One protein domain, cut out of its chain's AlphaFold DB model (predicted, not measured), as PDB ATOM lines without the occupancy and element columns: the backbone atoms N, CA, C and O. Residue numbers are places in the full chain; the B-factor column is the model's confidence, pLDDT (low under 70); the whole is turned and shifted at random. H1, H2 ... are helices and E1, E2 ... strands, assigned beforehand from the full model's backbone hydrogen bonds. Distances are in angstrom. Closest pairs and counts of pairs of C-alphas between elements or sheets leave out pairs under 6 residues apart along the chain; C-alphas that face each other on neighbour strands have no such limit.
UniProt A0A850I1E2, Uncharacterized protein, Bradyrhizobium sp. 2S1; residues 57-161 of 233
ATOM      1  N   LYS A  57     162.720 193.442 281.583       51.88
ATOM      2  CA  LYS A  57     161.380 193.477 280.978       51.88
ATOM      3  C   LYS A  57     161.370 194.306 279.696       51.88
ATOM      4  O   LYS A  57     161.848 195.436 279.676       51.88
ATOM      5  N   ARG A  58     160.766 193.765 278.633       58.91
ATOM      6  CA  ARG A  58     160.239 194.579 277.525       58.91
ATOM      7  C   ARG A  58     159.089 195.407 278.103       58.91
ATOM      8  O   ARG A  58     158.135 194.812 278.597       58.91
ATOM      9  N   VAL A  59     159.204 196.730 278.082       64.06
ATOM     10  CA  VAL A  59     158.141 197.628 278.555       64.06
ATOM     11  C   VAL A  59     157.416 198.174 277.335       64.06
ATOM     12  O   VAL A  59     158.056 198.763 276.463       64.06
ATOM     13  N   ASP A  60     156.112 197.932 277.244       73.19
ATOM     14  CA  ASP A  60     155.282 198.334 276.110       73.19
ATOM     15  C   ASP A  60     154.305 199.415 276.579       73.19
ATOM     16  O   ASP A  60     153.088 199.228 276.640       73.19
ATOM     17  N   PHE A  61     154.867 200.576 276.937       78.62
ATOM     18  CA  PHE A  61     154.194 201.671 277.655       78.62
ATOM     19  C   PHE A  61     152.825 202.071 277.087       78.62
ATOM     20  O   PHE A  61     151.960 202.612 277.786       78.62
ATOM     21  N   PHE A  62     152.636 201.856 275.790       87.88
ATOM     22  CA  PHE A  62     151.404 202.185 275.108       87.88
ATOM     23  C   PHE A  62     150.278 201.195 275.409       87.88
ATOM     24  O   PHE A  62     149.177 201.633 275.748       87.88
ATOM     25  N   PHE A  63     150.547 199.892 275.321       90.31
ATOM     26  CA  PHE A  63     149.540 198.838 275.463       90.31
ATOM     27  C   PHE A  63     149.431 198.290 276.893       90.31
ATOM     28  O   PHE A  63     148.379 197.753 277.246       90.31
ATOM     29  N   ASP A  64     150.465 198.485 277.718       88.31
ATOM     30  CA  ASP A  64     150.555 197.975 279.092       88.31
ATOM     31  C   ASP A  64     149.291 198.225 279.938       88.31
ATOM     32  O   ASP A  64     148.810 197.268 280.538       88.31
ATOM     33  N   PRO A  65     148.640 199.410 279.942       89.69
ATOM     34  CA  PRO A  65     147.473 199.617 280.803       89.69
ATOM     35  C   PRO A  65     146.298 198.677 280.522       89.69
ATOM     36  O   PRO A  65     145.619 198.260 281.456       89.69
ATOM     37  N   ALA A  66     146.047 198.332 279.255       91.56
ATOM     38  CA  ALA A  66     144.985 197.387 278.913       91.56
ATOM     39  C   ALA A  66     145.375 195.954 279.293       91.56
ATOM     40  O   ALA A  66     144.541 195.199 279.787       91.56
ATOM     41  N   LEU A  67     146.641 195.583 279.080       92.31
ATOM     42  CA  LEU A  67     147.164 194.257 279.418       92.31
ATOM     43  C   LEU A  67     147.187 194.025 280.935       92.31
ATOM     44  O   LEU A  67     146.785 192.955 281.394       92.31
ATOM     45  N   ASP A  68     147.570 195.047 281.700       90.31
ATOM     46  CA  ASP A  68     147.562 195.047 283.162       90.31
ATOM     47  C   ASP A  68     146.137 194.917 283.708       90.31
ATOM     48  O   ASP A  68     145.891 194.083 284.577       90.31
ATOM     49  N   GLN A  69     145.178 195.676 283.161       91.12
ATOM     50  CA  GLN A  69     143.761 195.556 283.535       91.12
ATOM     51  C   GLN A  69     143.189 194.168 283.227       91.12
ATOM     52  O   GLN A  69     142.365 193.657 283.982       91.12
ATOM     53  N   LEU A  70     143.641 193.541 282.139       91.81
ATOM     54  CA  LEU A  70     143.265 192.174 281.784       91.81
ATOM     55  C   LEU A  70     143.988 191.111 282.632       91.81
ATOM     56  O   LEU A  70     143.573 189.951 282.632       91.81
ATOM     57  N   GLY A  71     145.070 191.467 283.332       92.25
ATOM     58  CA  GLY A  71     145.909 190.521 284.070       92.25
ATOM     59  C   GLY A  71     146.620 189.507 283.168       92.25
ATOM     60  O   GLY A  71     146.903 188.384 283.598       92.25
ATOM     61  N   VAL A  72     146.880 189.872 281.908       93.38
ATOM     62  CA  VAL A  72     147.411 188.975 280.874       93.38
ATOM     63  C   VAL A  72     148.867 189.303 280.573       93.38
ATOM     64  O   VAL A  72     149.212 190.446 280.296       93.38
ATOM     65  N   TYR A  73     149.714 188.275 280.521       93.81
ATOM     66  CA  TYR A  73     151.056 188.390 279.955       93.81
ATOM     67  C   TYR A  73     151.083 187.921 278.497       93.81
ATOM     68  O   TYR A  73     150.550 186.858 278.174       93.81
ATOM     69  N   LEU A  74     151.736 188.679 277.617       95.56
ATOM     70  CA  LEU A  74     151.988 188.276 276.232       95.56
ATOM     71  C   LEU A  74     153.408 187.717 276.121       95.56
ATOM     72  O   LEU A  74     154.362 188.425 276.431       95.56
ATOM     73  N   THR A  75     153.562 186.485 275.627       95.19
ATOM     74  CA  THR A  75     154.898 186.000 275.230       95.19
ATOM     75  C   THR A  75     155.488 186.903 274.146       95.19
ATOM     76  O   THR A  75     154.747 187.511 273.370       95.19
ATOM     77  N   ALA A  76     156.812 186.998 274.059       93.12
ATOM     78  CA  ALA A  76     157.522 187.842 273.103       93.12
ATOM     79  C   ALA A  76     156.991 187.750 271.655       93.12
ATOM     80  O   ALA A  76     156.711 188.812 271.088       93.12
ATOM     81  N   PRO A  77     156.782 186.554 271.055       94.81
ATOM     82  CA  PRO A  77     156.214 186.459 269.709       94.81
ATOM     83  C   PRO A  77     154.780 186.995 269.623       94.81
ATOM     84  O   PRO A  77     154.436 187.654 268.643       94.81
ATOM     85  N   VAL A  78     153.952 186.769 270.650       96.25
ATOM     86  CA  VAL A  78     152.583 187.305 270.698       96.25
ATOM     87  C   VAL A  78     152.600 188.821 270.832       96.25
ATOM     88  O   VAL A  78     151.852 189.491 270.131       96.25
ATOM     89  N   ALA A  79     153.463 189.374 271.683       94.81
ATOM     90  CA  ALA A  79     153.609 190.814 271.850       94.81
ATOM     91  C   ALA A  79     154.054 191.489 270.538       94.81
ATOM     92  O   ALA A  79     153.487 192.505 270.141       94.81
ATOM     93  N   ASP A  80     155.029 190.904 269.829       94.31
ATOM     94  CA  ASP A  80     155.480 191.408 268.525       94.31
ATOM     95  C   ASP A  80     154.366 191.370 267.465       94.31
ATOM     96  O   ASP A  80     154.188 192.340 266.725       94.31
ATOM     97  N   ASP A  81     153.600 190.280 267.385       96.00
ATOM     98  CA  ASP A  81     152.482 190.159 266.442       96.00
ATOM     99  C   ASP A  81     151.312 191.096 266.802       96.00
ATOM    100  O   ASP A  81     150.745 191.765 265.933       96.00
ATOM    101  N   PHE A  82     151.000 191.219 268.093       95.75
ATOM    102  CA  PHE A  82     149.961 192.105 268.620       95.75
ATOM    103  C   PHE A  82     150.241 193.569 268.262       95.75
ATOM    104  O   PHE A  82     149.356 194.270 267.756       95.75
ATOM    105  N   ARG A  83     151.488 194.020 268.446       95.19
ATOM    106  CA  ARG A  83     151.934 195.363 268.055       95.19
ATOM    107  C   ARG A  83     151.790 195.604 266.554       95.19
ATOM    108  O   ARG A  83     151.270 196.641 266.149       95.19
ATOM    109  N   ARG A  84     152.195 194.641 265.716       95.88
ATOM    110  CA  ARG A  84     152.074 194.743 264.247       95.88
ATOM    111  C   ARG A  84     150.628 194.863 263.791       95.88
ATOM    112  O   ARG A  84     150.330 195.697 262.941       95.88
ATOM    113  N   ILE A  85     149.727 194.074 264.366       96.12
ATOM    114  CA  ILE A  85     148.303 194.114 264.011       96.12
ATOM    115  C   ILE A  85     147.654 195.405 264.487       96.12
ATOM    116  O   ILE A  85     146.884 196.010 263.742       96.12
ATOM    117  N   SER A  86     147.994 195.862 265.689       95.81
ATOM    118  CA  SER A  86     147.531 197.155 266.196       95.81
ATOM    119  C   SER A  86     147.996 198.297 265.292       95.81
ATOM    120  O   SER A  86     147.187 199.133 264.899       95.81
ATOM    121  N   ALA A  87     149.264 198.279 264.872       95.88
ATOM    122  CA  ALA A  87     149.828 199.256 263.950       95.88
ATOM    123  C   ALA A  87     149.178 199.221 262.554       95.88
ATOM    124  O   ALA A  87     148.956 200.278 261.963       95.88
ATOM    125  N   ALA A  88     148.849 198.033 262.035       96.56
ATOM    126  CA  ALA A  88     148.127 197.870 260.772       96.56
ATOM    127  C   ALA A  88     146.701 198.436 260.859       96.56
ATOM    128  O   ALA A  88     146.317 199.271 260.045       96.56
ATOM    129  N   LYS A  89     145.956 198.084 261.912       96.25
ATOM    130  CA  LYS A  89     144.620 198.642 262.166       96.25
ATOM    131  C   LYS A  89     144.652 200.152 262.402       96.25
ATOM    132  O   LYS A  89     143.708 200.849 262.047       96.25
ATOM    133  N   PHE A  90     145.720 200.674 263.003       96.06
ATOM    134  CA  PHE A  90     145.923 202.113 263.134       96.06
ATOM    135  C   PHE A  90     146.026 202.777 261.761       96.06
ATOM    136  O   PHE A  90     145.277 203.724 261.515       96.06
ATOM    137  N   LEU A  91     146.867 202.239 260.867       96.62
ATOM    138  CA  LEU A  91     147.058 202.745 259.503       96.62
ATOM    139  C   LEU A  91     145.743 202.849 258.717       96.62
ATOM    140  O   LEU A  91     145.532 203.851 258.039       96.62
ATOM    141  N   GLU A  92     144.857 201.857 258.839       95.88
ATOM    142  CA  GLU A  92     143.581 201.794 258.106       95.88
ATOM    143  C   GLU A  92     142.657 202.995 258.381       95.88
ATOM    144  O   GLU A  92     142.032 203.511 257.457       95.88
ATOM    145  N   GLY A  93     142.591 203.471 259.628       94.94
ATOM    146  CA  GLY A  93     141.726 204.595 260.026       94.94
ATOM    147  C   GLY A  93     142.453 205.918 260.291       94.94
ATOM    148  O   GLY A  93     141.809 206.919 260.606       94.94
ATOM    149  N   ALA A  94     143.785 205.964 260.173       95.88
ATOM    150  CA  ALA A  94     144.576 207.139 260.552       95.88
ATOM    151  C   ALA A  94     144.204 208.390 259.736       95.88
ATOM    152  O   ALA A  94     143.984 209.459 260.306       95.88
ATOM    153  N   ALA A  95     144.053 208.261 258.415       95.06
ATOM    154  CA  ALA A  95     143.678 209.390 257.561       95.06
ATOM    155  C   ALA A  95     142.301 209.969 257.937       95.06
ATOM    156  O   ALA A  95     142.136 211.184 258.011       95.06
ATOM    157  N   GLN A  96     141.332 209.104 258.253       95.12
ATOM    158  CA  GLN A  96     139.972 209.495 258.652       95.12
ATOM    159  C   GLN A  96     139.954 210.194 260.017       95.12
ATOM    160  O   GLN A  96     139.173 211.116 260.234       95.12
ATOM    161  N   ALA A  97     140.852 209.805 260.924       94.19
ATOM    162  CA  ALA A  97     141.048 210.476 262.206       94.19
ATOM    163  C   ALA A  97     141.818 211.813 262.095       94.19
ATOM    164  O   ALA A  97     141.990 212.513 263.100       94.19
ATOM    165  N   GLY A  98     142.259 212.179 260.885       95.12
ATOM    166  CA  GLY A  98     142.912 213.446 260.561       95.12
ATOM    167  C   GLY A  98     144.439 213.399 260.559       95.12
ATOM    168  O   GLY A  98     145.070 214.450 260.438       95.12
ATOM    169  N   PHE A  99     145.057 212.224 260.724       94.88
ATOM    170  CA  PHE A  99     146.513 212.091 260.687       94.88
ATOM    171  C   PHE A  99     147.048 212.293 259.270       94.88
ATOM    172  O   PHE A  99     146.512 211.751 258.302       94.88
ATOM    173  N   ASN A 100     148.156 213.022 259.146       94.94
ATOM    174  CA  ASN A 100     148.887 213.088 257.884       94.94
ATOM    175  C   ASN A 100     149.787 211.847 257.705       94.94
ATOM    176  O   ASN A 100     149.992 211.057 258.632       94.94
ATOM    177  N   VAL A 101     150.344 211.665 256.504       94.25
ATOM    178  CA  VAL A 101     151.176 210.493 256.158       94.25
ATOM    179  C   VAL A 101     152.414 210.372 257.053       94.25
ATOM    180  O   VAL A 101     152.797 209.264 257.437       94.25
ATOM    181  N   HIS A 102     153.032 211.500 257.404       92.94
ATOM    182  CA  HIS A 102     154.234 211.527 258.230       92.94
ATOM    183  C   HIS A 102     153.933 211.095 259.673       92.94
ATOM    184  O   HIS A 102     154.570 210.161 260.165       92.94
ATOM    185  N   GLU A 103     152.905 211.678 260.300       93.56
ATOM    186  CA  GLU A 103     152.433 211.302 261.639       93.56
ATOM    187  C   GLU A 103     152.027 209.826 261.685       93.56
ATOM    188  O   GLU A 103     152.450 209.072 262.561       93.56
ATOM    189  N   THR A 104     151.239 209.404 260.694       94.94
ATOM    190  CA  THR A 104     150.741 208.035 260.557       94.94
ATOM    191  C   THR A 104     151.892 207.028 260.492       94.94
ATOM    192  O   THR A 104     151.897 206.027 261.208       94.94
ATOM    193  N   THR A 105     152.904 207.306 259.667       93.56
ATOM    194  CA  THR A 105     154.065 206.423 259.506       93.56
ATOM    195  C   THR A 105     154.897 206.353 260.782       93.56
ATOM    196  O   THR A 105     155.305 205.265 261.192       93.56
ATOM    197  N   ALA A 106     155.156 207.497 261.419       93.12
ATOM    198  CA  ALA A 106     155.952 207.558 262.638       93.12
ATOM    199  C   ALA A 106     155.273 206.819 263.799       93.12
ATOM    200  O   ALA A 106     155.912 205.993 264.447       93.12
ATOM    201  N   LEU A 107     153.975 207.049 264.017       93.56
ATOM    202  CA  LEU A 107     153.229 206.415 265.105       93.56
ATOM    203  C   LEU A 107     153.006 204.925 264.868       93.56
ATOM    204  O   LEU A 107     153.157 204.144 265.799       93.56
ATOM    205  N   SER A 108     152.714 204.512 263.632       94.69
ATOM    206  CA  SER A 108     152.607 203.092 263.285       94.69
ATOM    207  C   SER A 108     153.920 202.354 263.566       94.69
ATOM    208  O   SER A 108     153.922 201.304 264.208       94.69
ATOM    209  N   ARG A 109     155.066 202.933 263.177       93.38
ATOM    210  CA  ARG A 109     156.384 202.371 263.521       93.38
ATOM    211  C   ARG A 109     156.608 202.326 265.024       93.38
ATOM    212  O   ARG A 109     157.124 201.323 265.507       93.38
ATOM    213  N   GLY A 110     156.200 203.368 265.742       92.25
ATOM    214  CA  GLY A 110     156.337 203.392 267.188       92.25
ATOM    215  C   GLY A 110     155.470 202.353 267.898       92.25
ATOM    216  O   GLY A 110     155.926 201.710 268.840       92.25
ATOM    217  N   MET A 111     154.260 202.087 267.387       93.44
ATOM    218  CA  MET A 111     153.427 200.973 267.850       93.44
ATOM    219  C   MET A 111     154.125 199.633 267.636       93.44
ATOM    220  O   MET A 111     154.124 198.821 268.546       93.44
ATOM    221  N   VAL A 112     154.739 199.397 266.467       93.56
ATOM    222  CA  VAL A 112     155.485 198.153 266.183       93.56
ATOM    223  C   VAL A 112     156.692 197.998 267.110       93.56
ATOM    224  O   VAL A 112     156.962 196.898 267.595       93.56
ATOM    225  N   ALA A 113     157.407 199.094 267.352       89.94
ATOM    226  CA  ALA A 113     158.589 199.131 268.206       89.94
ATOM    227  C   ALA A 113     158.263 199.038 269.705       89.94
ATOM    228  O   ALA A 113     159.168 198.782 270.494       89.94
ATOM    229  N   GLY A 114     157.001 199.251 270.099       88.81
ATOM    230  CA  GLY A 114     156.601 199.384 271.502       88.81
ATOM    231  C   GLY A 114     157.198 200.624 272.171       88.81
ATOM    232  O   GLY A 114     157.545 200.598 273.347       88.81
ATOM    233  N   ASP A 115     157.404 201.700 271.404       86.81
ATOM    234  CA  ASP A 115     158.166 202.879 271.835       86.81
ATOM    235  C   ASP A 115     157.329 204.170 271.904       86.81
ATOM    236  O   ASP A 115     157.878 205.264 272.094       86.81
ATOM    237  N   LEU A 116     156.005 204.047 271.757       89.75
ATOM    238  CA  LEU A 116     155.077 205.153 271.952       89.75
ATOM    239  C   LEU A 116     155.000 205.509 273.435       89.75
ATOM    240  O   LEU A 116     154.631 204.684 274.270       89.75
ATOM    241  N   ARG A 117     155.280 206.770 273.752       87.50
ATOM    242  CA  ARG A 117     155.212 207.287 275.120       87.50
ATOM    243  C   ARG A 117     154.397 208.562 275.198       87.50
ATOM    244  O   ARG A 117     154.313 209.330 274.239       87.50
ATOM    245  N   TYR A 118     153.812 208.775 276.367       86.31
ATOM    246  CA  TYR A 118     153.175 210.031 276.717       86.31
ATOM    247  C   TYR A 118     154.184 210.917 277.440       86.31
ATOM    248  O   TYR A 118     154.740 210.515 278.461       86.31
ATOM    249  N   GLU A 119     154.407 212.125 276.937       86.38
ATOM    250  CA  GLU A 119     155.182 213.143 277.644       86.38
ATOM    251  C   GLU A 119     154.220 214.167 278.248       86.38
ATOM    252  O   GLU A 119     153.390 214.738 277.538       86.38
ATOM    253  N   SER A 120     154.322 214.386 279.562       80.00
ATOM    254  CA  SER A 120     153.564 215.413 280.286       80.00
ATOM    255  C   SER A 120     154.366 216.718 280.379       80.00
ATOM    256  O   SER A 120     155.594 216.701 280.440       80.00
ATOM    257  N   GLY A 121     153.684 217.868 280.349       74.12
ATOM    258  CA  GLY A 121     154.298 219.199 280.452       74.12
ATOM    259  C   GLY A 121     153.626 220.258 279.571       74.12
ATOM    260  O   GLY A 121     152.528 220.050 279.055       74.12
ATOM    261  N   GLY A 122     154.304 221.395 279.360       66.56
ATOM    262  CA  GLY A 122     153.763 222.553 278.624       66.56
ATOM    263  C   GLY A 122     153.312 222.271 277.180       66.56
ATOM    264  O   GLY A 122     152.547 223.045 276.618       66.56
ATOM    265  N   LYS A 123     153.741 221.148 276.588       74.38
ATOM    266  CA  LYS A 123     153.190 220.574 275.348       74.38
ATOM    267  C   LYS A 123     152.984 219.069 275.522       74.38
ATOM    268  O   LYS A 123     153.765 218.277 274.998       74.38
ATOM    269  N   SER A 124     151.972 218.691 276.301       82.38
ATOM    270  CA  SER A 124     151.678 217.285 276.591       82.38
ATOM    271  C   SER A 124     151.208 216.535 275.341       82.38
ATOM    272  O   SER A 124     150.381 217.044 274.578       82.38
ATOM    273  N   GLY A 125     151.708 215.319 275.116       86.38
ATOM    274  CA  GLY A 125     151.336 214.559 273.925       86.38
ATOM    275  C   GLY A 125     151.973 213.182 273.790       86.38
ATOM    276  O   GLY A 125     152.891 212.818 274.522       86.38
ATOM    277  N   TRP A 126     151.466 212.431 272.816       88.75
ATOM    278  CA  TRP A 126     151.991 211.129 272.411       88.75
ATOM    279  C   TRP A 126     153.111 211.292 271.397       88.75
ATOM    280  O   TRP A 126     152.958 212.050 270.439       88.75
ATOM    281  N   ILE A 127     154.207 210.565 271.602       89.06
ATOM    282  CA  ILE A 127     155.415 210.657 270.782       89.06
ATOM    283  C   ILE A 127     155.924 209.253 270.480       89.06
ATOM    284  O   ILE A 127     155.948 208.399 271.368       89.06
ATOM    285  N   ALA A 128     156.352 209.024 269.240       86.12
ATOM    286  CA  ALA A 128     157.125 207.839 268.884       86.12
ATOM    287  C   ALA A 128     158.595 208.077 269.231       86.12
ATOM    288  O   ALA A 128     159.185 209.043 268.753       86.12
ATOM    289  N   SER A 129     159.206 207.222 270.055       70.56
ATOM    290  CA  SER A 129     160.565 207.486 270.560       70.56
ATOM    291  C   SER A 129     161.610 207.597 269.443       70.56
ATOM    292  O   SER A 129     162.568 208.355 269.592       70.56
ATOM    293  N   ALA A 130     161.418 206.896 268.322       72.44
ATOM    294  CA  ALA A 130     162.256 207.022 267.131       72.44
ATOM    295  C   ALA A 130     162.081 208.345 266.347       72.44
ATOM    296  O   ALA A 130     162.956 208.685 265.558       72.44
ATOM    297  N   ASN A 131     160.979 209.075 266.542       71.94
ATOM    298  CA  ASN A 131     160.652 210.325 265.843       71.94
ATOM    299  C   ASN A 131     160.066 211.330 266.845       71.94
ATOM    300  O   ASN A 131     158.850 211.509 266.941       71.94
ATOM    301  N   ALA A 132     160.947 211.955 267.634       71.75
ATOM    302  CA  ALA A 132     160.560 212.901 268.683       71.75
ATOM    303  C   ALA A 132     159.903 214.194 268.150       71.75
ATOM    304  O   ALA A 132     159.346 214.975 268.922       71.75
ATOM    305  N   ASP A 133     159.975 214.418 266.839       78.31
ATOM    306  CA  ASP A 133     159.328 215.494 266.092       78.31
ATOM    307  C   ASP A 133     157.833 215.239 265.837       78.31
ATOM    308  O   ASP A 133     157.061 216.194 265.712       78.31
ATOM    309  N   VAL A 134     157.390 213.977 265.832       82.81
ATOM    310  CA  VAL A 134     155.970 213.629 265.706       82.81
ATOM    311  C   VAL A 134     155.328 213.573 267.087       82.81
ATOM    312  O   VAL A 134     155.427 212.576 267.804       82.81
ATOM    313  N   ARG A 135     154.618 214.650 267.437       87.25
ATOM    314  CA  ARG A 135     153.845 214.762 268.677       87.25
ATOM    315  C   ARG A 135     152.362 214.959 268.388       87.25
ATOM    316  O   ARG A 135     151.972 215.915 267.725       87.25
ATOM    317  N   ILE A 136     151.530 214.105 268.977       87.69
ATOM    318  CA  ILE A 136     150.075 214.270 268.968       87.69
ATOM    319  C   ILE A 136     149.652 214.891 270.287       87.69
ATOM    320  O   ILE A 136     149.767 214.255 271.337       87.69
ATOM    321  N   ALA A 137     149.176 216.133 270.228       84.75
ATOM    322  CA  ALA A 137     148.678 216.844 271.397       84.75
ATOM    323  C   ALA A 137     147.544 216.056 272.065       84.75
ATOM    324  O   ALA A 137     146.635 215.560 271.397       84.75
ATOM    325  N   ALA A 138     147.599 215.944 273.390       79.81
ATOM    326  CA  ALA A 138     146.632 215.193 274.187       79.81
ATOM    327  C   ALA A 138     145.402 216.023 274.587       79.81
ATOM    328  O   ALA A 138     144.870 215.864 275.684       79.81
ATOM    329  N   GLU A 139     144.988 216.942 273.721       78.25
ATOM    330  CA  GLU A 139     143.889 217.859 274.006       78.25
ATOM    331  C   GLU A 139     142.559 217.095 274.106       78.25
ATOM    332  O   GLU A 139     142.261 216.261 273.238       78.25
ATOM    333  N   PRO A 140     141.740 217.362 275.142       70.88
ATOM    334  CA  PRO A 140     140.393 216.817 275.229       70.88
ATOM    335  C   PRO A 140     139.601 217.125 273.951       70.88
ATOM    336  O   PRO A 140     139.537 218.270 273.517       70.88
ATOM    337  N   GLY A 141     139.012 216.099 273.335       74.69
ATOM    338  CA  GLY A 141     138.233 216.243 272.097       74.69
ATOM    339  C   GLY A 141     139.040 216.197 270.792       74.69
ATOM    340  O   GLY A 141     138.438 216.208 269.721       74.69
ATOM    341  N   SER A 142     140.373 216.079 270.840       86.31
ATOM    342  CA  SER A 142     141.183 215.848 269.635       86.31
ATOM    343  C   SER A 142     140.844 214.493 269.004       86.31
ATOM    344  O   SER A 142     141.088 213.440 269.602       86.31
ATOM    345  N   SER A 143     140.323 214.504 267.769       88.12
ATOM    346  CA  SER A 143     140.007 213.286 267.004       88.12
ATOM    347  C   SER A 143     141.230 212.381 266.847       88.12
ATOM    348  O   SER A 143     141.125 211.161 266.981       88.12
ATOM    349  N   LYS A 144     142.413 212.980 266.646       93.25
ATOM    350  CA  LYS A 144     143.690 212.268 266.552       93.25
ATOM    351  C   LYS A 144     144.027 211.557 267.857       93.25
ATOM    352  O   LYS A 144     144.287 210.354 267.861       93.25
ATOM    353  N   ALA A 145     144.016 212.292 268.971       89.69
ATOM    354  CA  ALA A 145     144.364 211.735 270.272       89.69
ATOM    355  C   ALA A 145     143.367 210.650 270.696       89.69
ATOM    356  O   ALA A 145     143.794 209.588 271.141       89.69
ATOM    357  N   GLY A 146     142.066 210.882 270.498       91.62
ATOM    358  CA  GLY A 146     141.021 209.899 270.783       91.62
ATOM    359  C   GLY A 146     141.173 208.627 269.950       91.62
ATOM    360  O   GLY A 146     141.151 207.525 270.498       91.62
ATOM    361  N   TYR A 147     141.418 208.758 268.642       94.38
ATOM    362  CA  TYR A 147     141.646 207.600 267.780       94.38
ATOM    363  C   TYR A 147     142.891 206.810 268.194       94.38
ATOM    364  O   TYR A 147     142.813 205.590 268.328       94.38
ATOM    365  N   LEU A 148     144.013 207.482 268.471       93.25
ATOM    366  CA  LEU A 148     145.227 206.823 268.957       93.25
ATOM    367  C   LEU A 148     144.968 206.096 270.286       93.25
ATOM    368  O   LEU A 148     145.288 204.917 270.420       93.25
ATOM    369  N   GLN A 149     144.327 206.761 271.248       91.25
ATOM    370  CA  GLN A 149     144.021 206.179 272.557       91.25
ATOM    371  C   GLN A 149     143.047 204.999 272.487       91.25
ATOM    372  O   GLN A 149     143.113 204.124 273.346       91.25
ATOM    373  N   SER A 150     142.203 204.910 271.454       93.25
ATOM    374  CA  SER A 150     141.286 203.775 271.281       93.25
ATOM    375  C   SER A 150     142.004 202.418 271.199       93.25
ATOM    376  O   SER A 150     141.417 201.391 271.531       93.25
ATOM    377  N   PHE A 151     143.285 202.396 270.811       93.12
ATOM    378  CA  PHE A 151     144.130 201.194 270.782       93.12
ATOM    379  C   PHE A 151     144.636 200.753 272.158       93.12
ATOM    380  O   PHE A 151     145.167 199.656 272.280       93.12
ATOM    381  N   ARG A 152     144.449 201.584 273.186       91.56
ATOM    382  CA  ARG A 152     144.823 201.310 274.580       91.56
ATOM    383  C   ARG A 152     143.633 200.862 275.429       91.56
ATOM    384  O   ARG A 152     143.738 200.799 276.647       91.56
ATOM    385  N   THR A 153     142.484 200.635 274.800       93.62
ATOM    386  CA  THR A 153     141.264 200.205 275.487       93.62
ATOM    387  C   THR A 153     141.284 198.696 275.703       93.62
ATOM    388  O   THR A 153     141.880 197.945 274.917       93.62
ATOM    389  N   VAL A 154     140.622 198.244 276.767       94.00
ATOM    390  CA  VAL A 154     140.483 196.817 277.078       94.00
ATOM    391  C   VAL A 154     139.702 196.113 275.979       94.00
ATOM    392  O   VAL A 154     140.095 195.032 275.545       94.00
ATOM    393  N   GLU A 155     138.649 196.741 275.468       94.50
ATOM    394  CA  GLU A 155     137.790 196.193 274.425       94.50
ATOM    395  C   GLU A 155     138.597 195.924 273.151       94.50
ATOM    396  O   GLU A 155     138.604 194.805 272.632       94.50
ATOM    397  N   ARG A 156     139.351 196.923 272.670       93.19
ATOM    398  CA  ARG A 156     140.125 196.779 271.429       93.19
ATOM    399  C   ARG A 156     141.277 195.791 271.581       93.19
ATOM    400  O   ARG A 156     141.548 195.029 270.652       93.19
ATOM    401  N   THR A 157     141.914 195.780 272.748       94.00
ATOM    402  CA  THR A 157     142.957 194.808 273.093       94.00
ATOM    403  C   THR A 157     142.386 193.392 273.100       94.00
ATOM    404  O   THR A 157     142.939 192.512 272.444       94.00
ATOM    405  N   THR A 158     141.238 193.183 273.745       94.44
ATOM    406  CA  THR A 158     140.570 191.876 273.851       94.44
ATOM    407  C   THR A 158     140.281 191.281 272.475       94.44
ATOM    408  O   THR A 158     140.696 190.155 272.214       94.44
ATOM    409  N   VAL A 159     139.700 192.064 271.558       95.25
ATOM    410  CA  VAL A 159     139.398 191.620 270.182       95.25
ATOM    411  C   VAL A 159     140.645 191.128 269.439       95.25
ATOM    412  O   VAL A 159     140.589 190.163 268.681       95.25
ATOM    413  N   ILE A 160     141.800 191.777 269.622       94.19
ATOM    414  CA  ILE A 160     143.048 191.313 268.993       94.19
ATOM    415  C   ILE A 160     143.566 190.055 269.701       94.19
ATOM    416  O   ILE A 160     144.112 189.168 269.044       94.19
ATOM    417  N   LEU A 161     143.392 189.956 271.020       95.44
ATOM    418  CA  LEU A 161     143.896 188.841 271.819       95.44
ATOM    419  C   LEU A 161     143.098 187.536 271.682       95.44
ATOM    420  O   LEU A 161     143.623 186.475 272.041       95.44
TER     421      LEU A 161
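Overview. This is residues 57 to 161 of the 233 residues of an uncharacterized protein of Bradyrhizobium sp. 2S1 (UniProt A0A850I1E2). A long helical hairpin, H2 and H3, has a small, strongly twisted three-stranded sheet packed on H3, and H4 runs beside part of H2. Away from the sheet, H5 packs on H1 and on residues 82 to 86 of H2, while the short strand E1 leads from H1 towards H2. The printed part has 105 residues with five named helices and four named strands, in the order H1, E1, H2, H3, E2, E3, E4, H4, H5, and its class is mixed, helices and strands. The antiparallel sheet runs E2, E3, E4. The whole is compact and rounded, with a radius of gyration of the C-alphas of 13.0 A and spans of 34 by 29 by 25 A.

Along the chain. H1 is residues 64 to 70, beginning at C-alpha 64 (150.555, 197.975, 279.092), and E1 is residues 72 to 74. H2, residues 76 to 94, is the longest helix at 26.4 A; H3, residues 101 to 113, measures 18.1 A and ends at C-alpha 113 (158.589, 199.131, 268.206). The strands E2, residues 116 to 119, E3, residues 125 to 128, and E4, residues 131 to 137 and 14.7 A long, follow. H4 is residues 143 to 152, 15.0 A long, and H5 is residues 154 to 161, ending at C-alpha 161 (143.896, 188.841, 271.819).

Arrangement. H2 is the hub, touching three other helices. It forms a helical hairpin with H3, a shallow tilt of 15 degrees, opposite ways; their closest C-alphas, of Ala 87 and Ser 108, are 4.8 A apart. With residues 86 to 94 alone H2 touches H4, closest at the C-alphas of Ser 86 and Phe 151, 7.0 A, a shallow tilt of 22 degrees, opposite ways. H3 and H4 are apart. H3 is on the sheet at a height over the sheet of 8.5 A, over E3 and E4, across the strands at 74 degrees to E4 on the local plane. The sheet is a meander, each strand the antiparallel neighbour of the one before: N 117 and O 127 of E2 and E3 are 3.0 A apart, and N 126 and O 136 of E3 and E4 2.9 A, both within hydrogen-bond range. H3 and H4 on one face of this sheet give two layers. H5 touches H1 about perpendicular, at 88 degrees, with the C-alphas of Ala 66 and Val 154 closest at 4.9 A. E1 pairs with no named strand. Every O i to N i+4 pair is within hydrogen-bond range in H1, H3 and H5, against 14 of 15 in H2 and 4 of 6 in H4.

Size, cuts and confidence. The two C-alphas farthest apart, of Pro 77 and Gly 122, are 37.3 A apart. The printed part has no cut and no long link; H2 to H3 is short and the others are tight. The mean pLDDT of the printed part is 88.8, with residues 57 to 59 and residue 122 under 70.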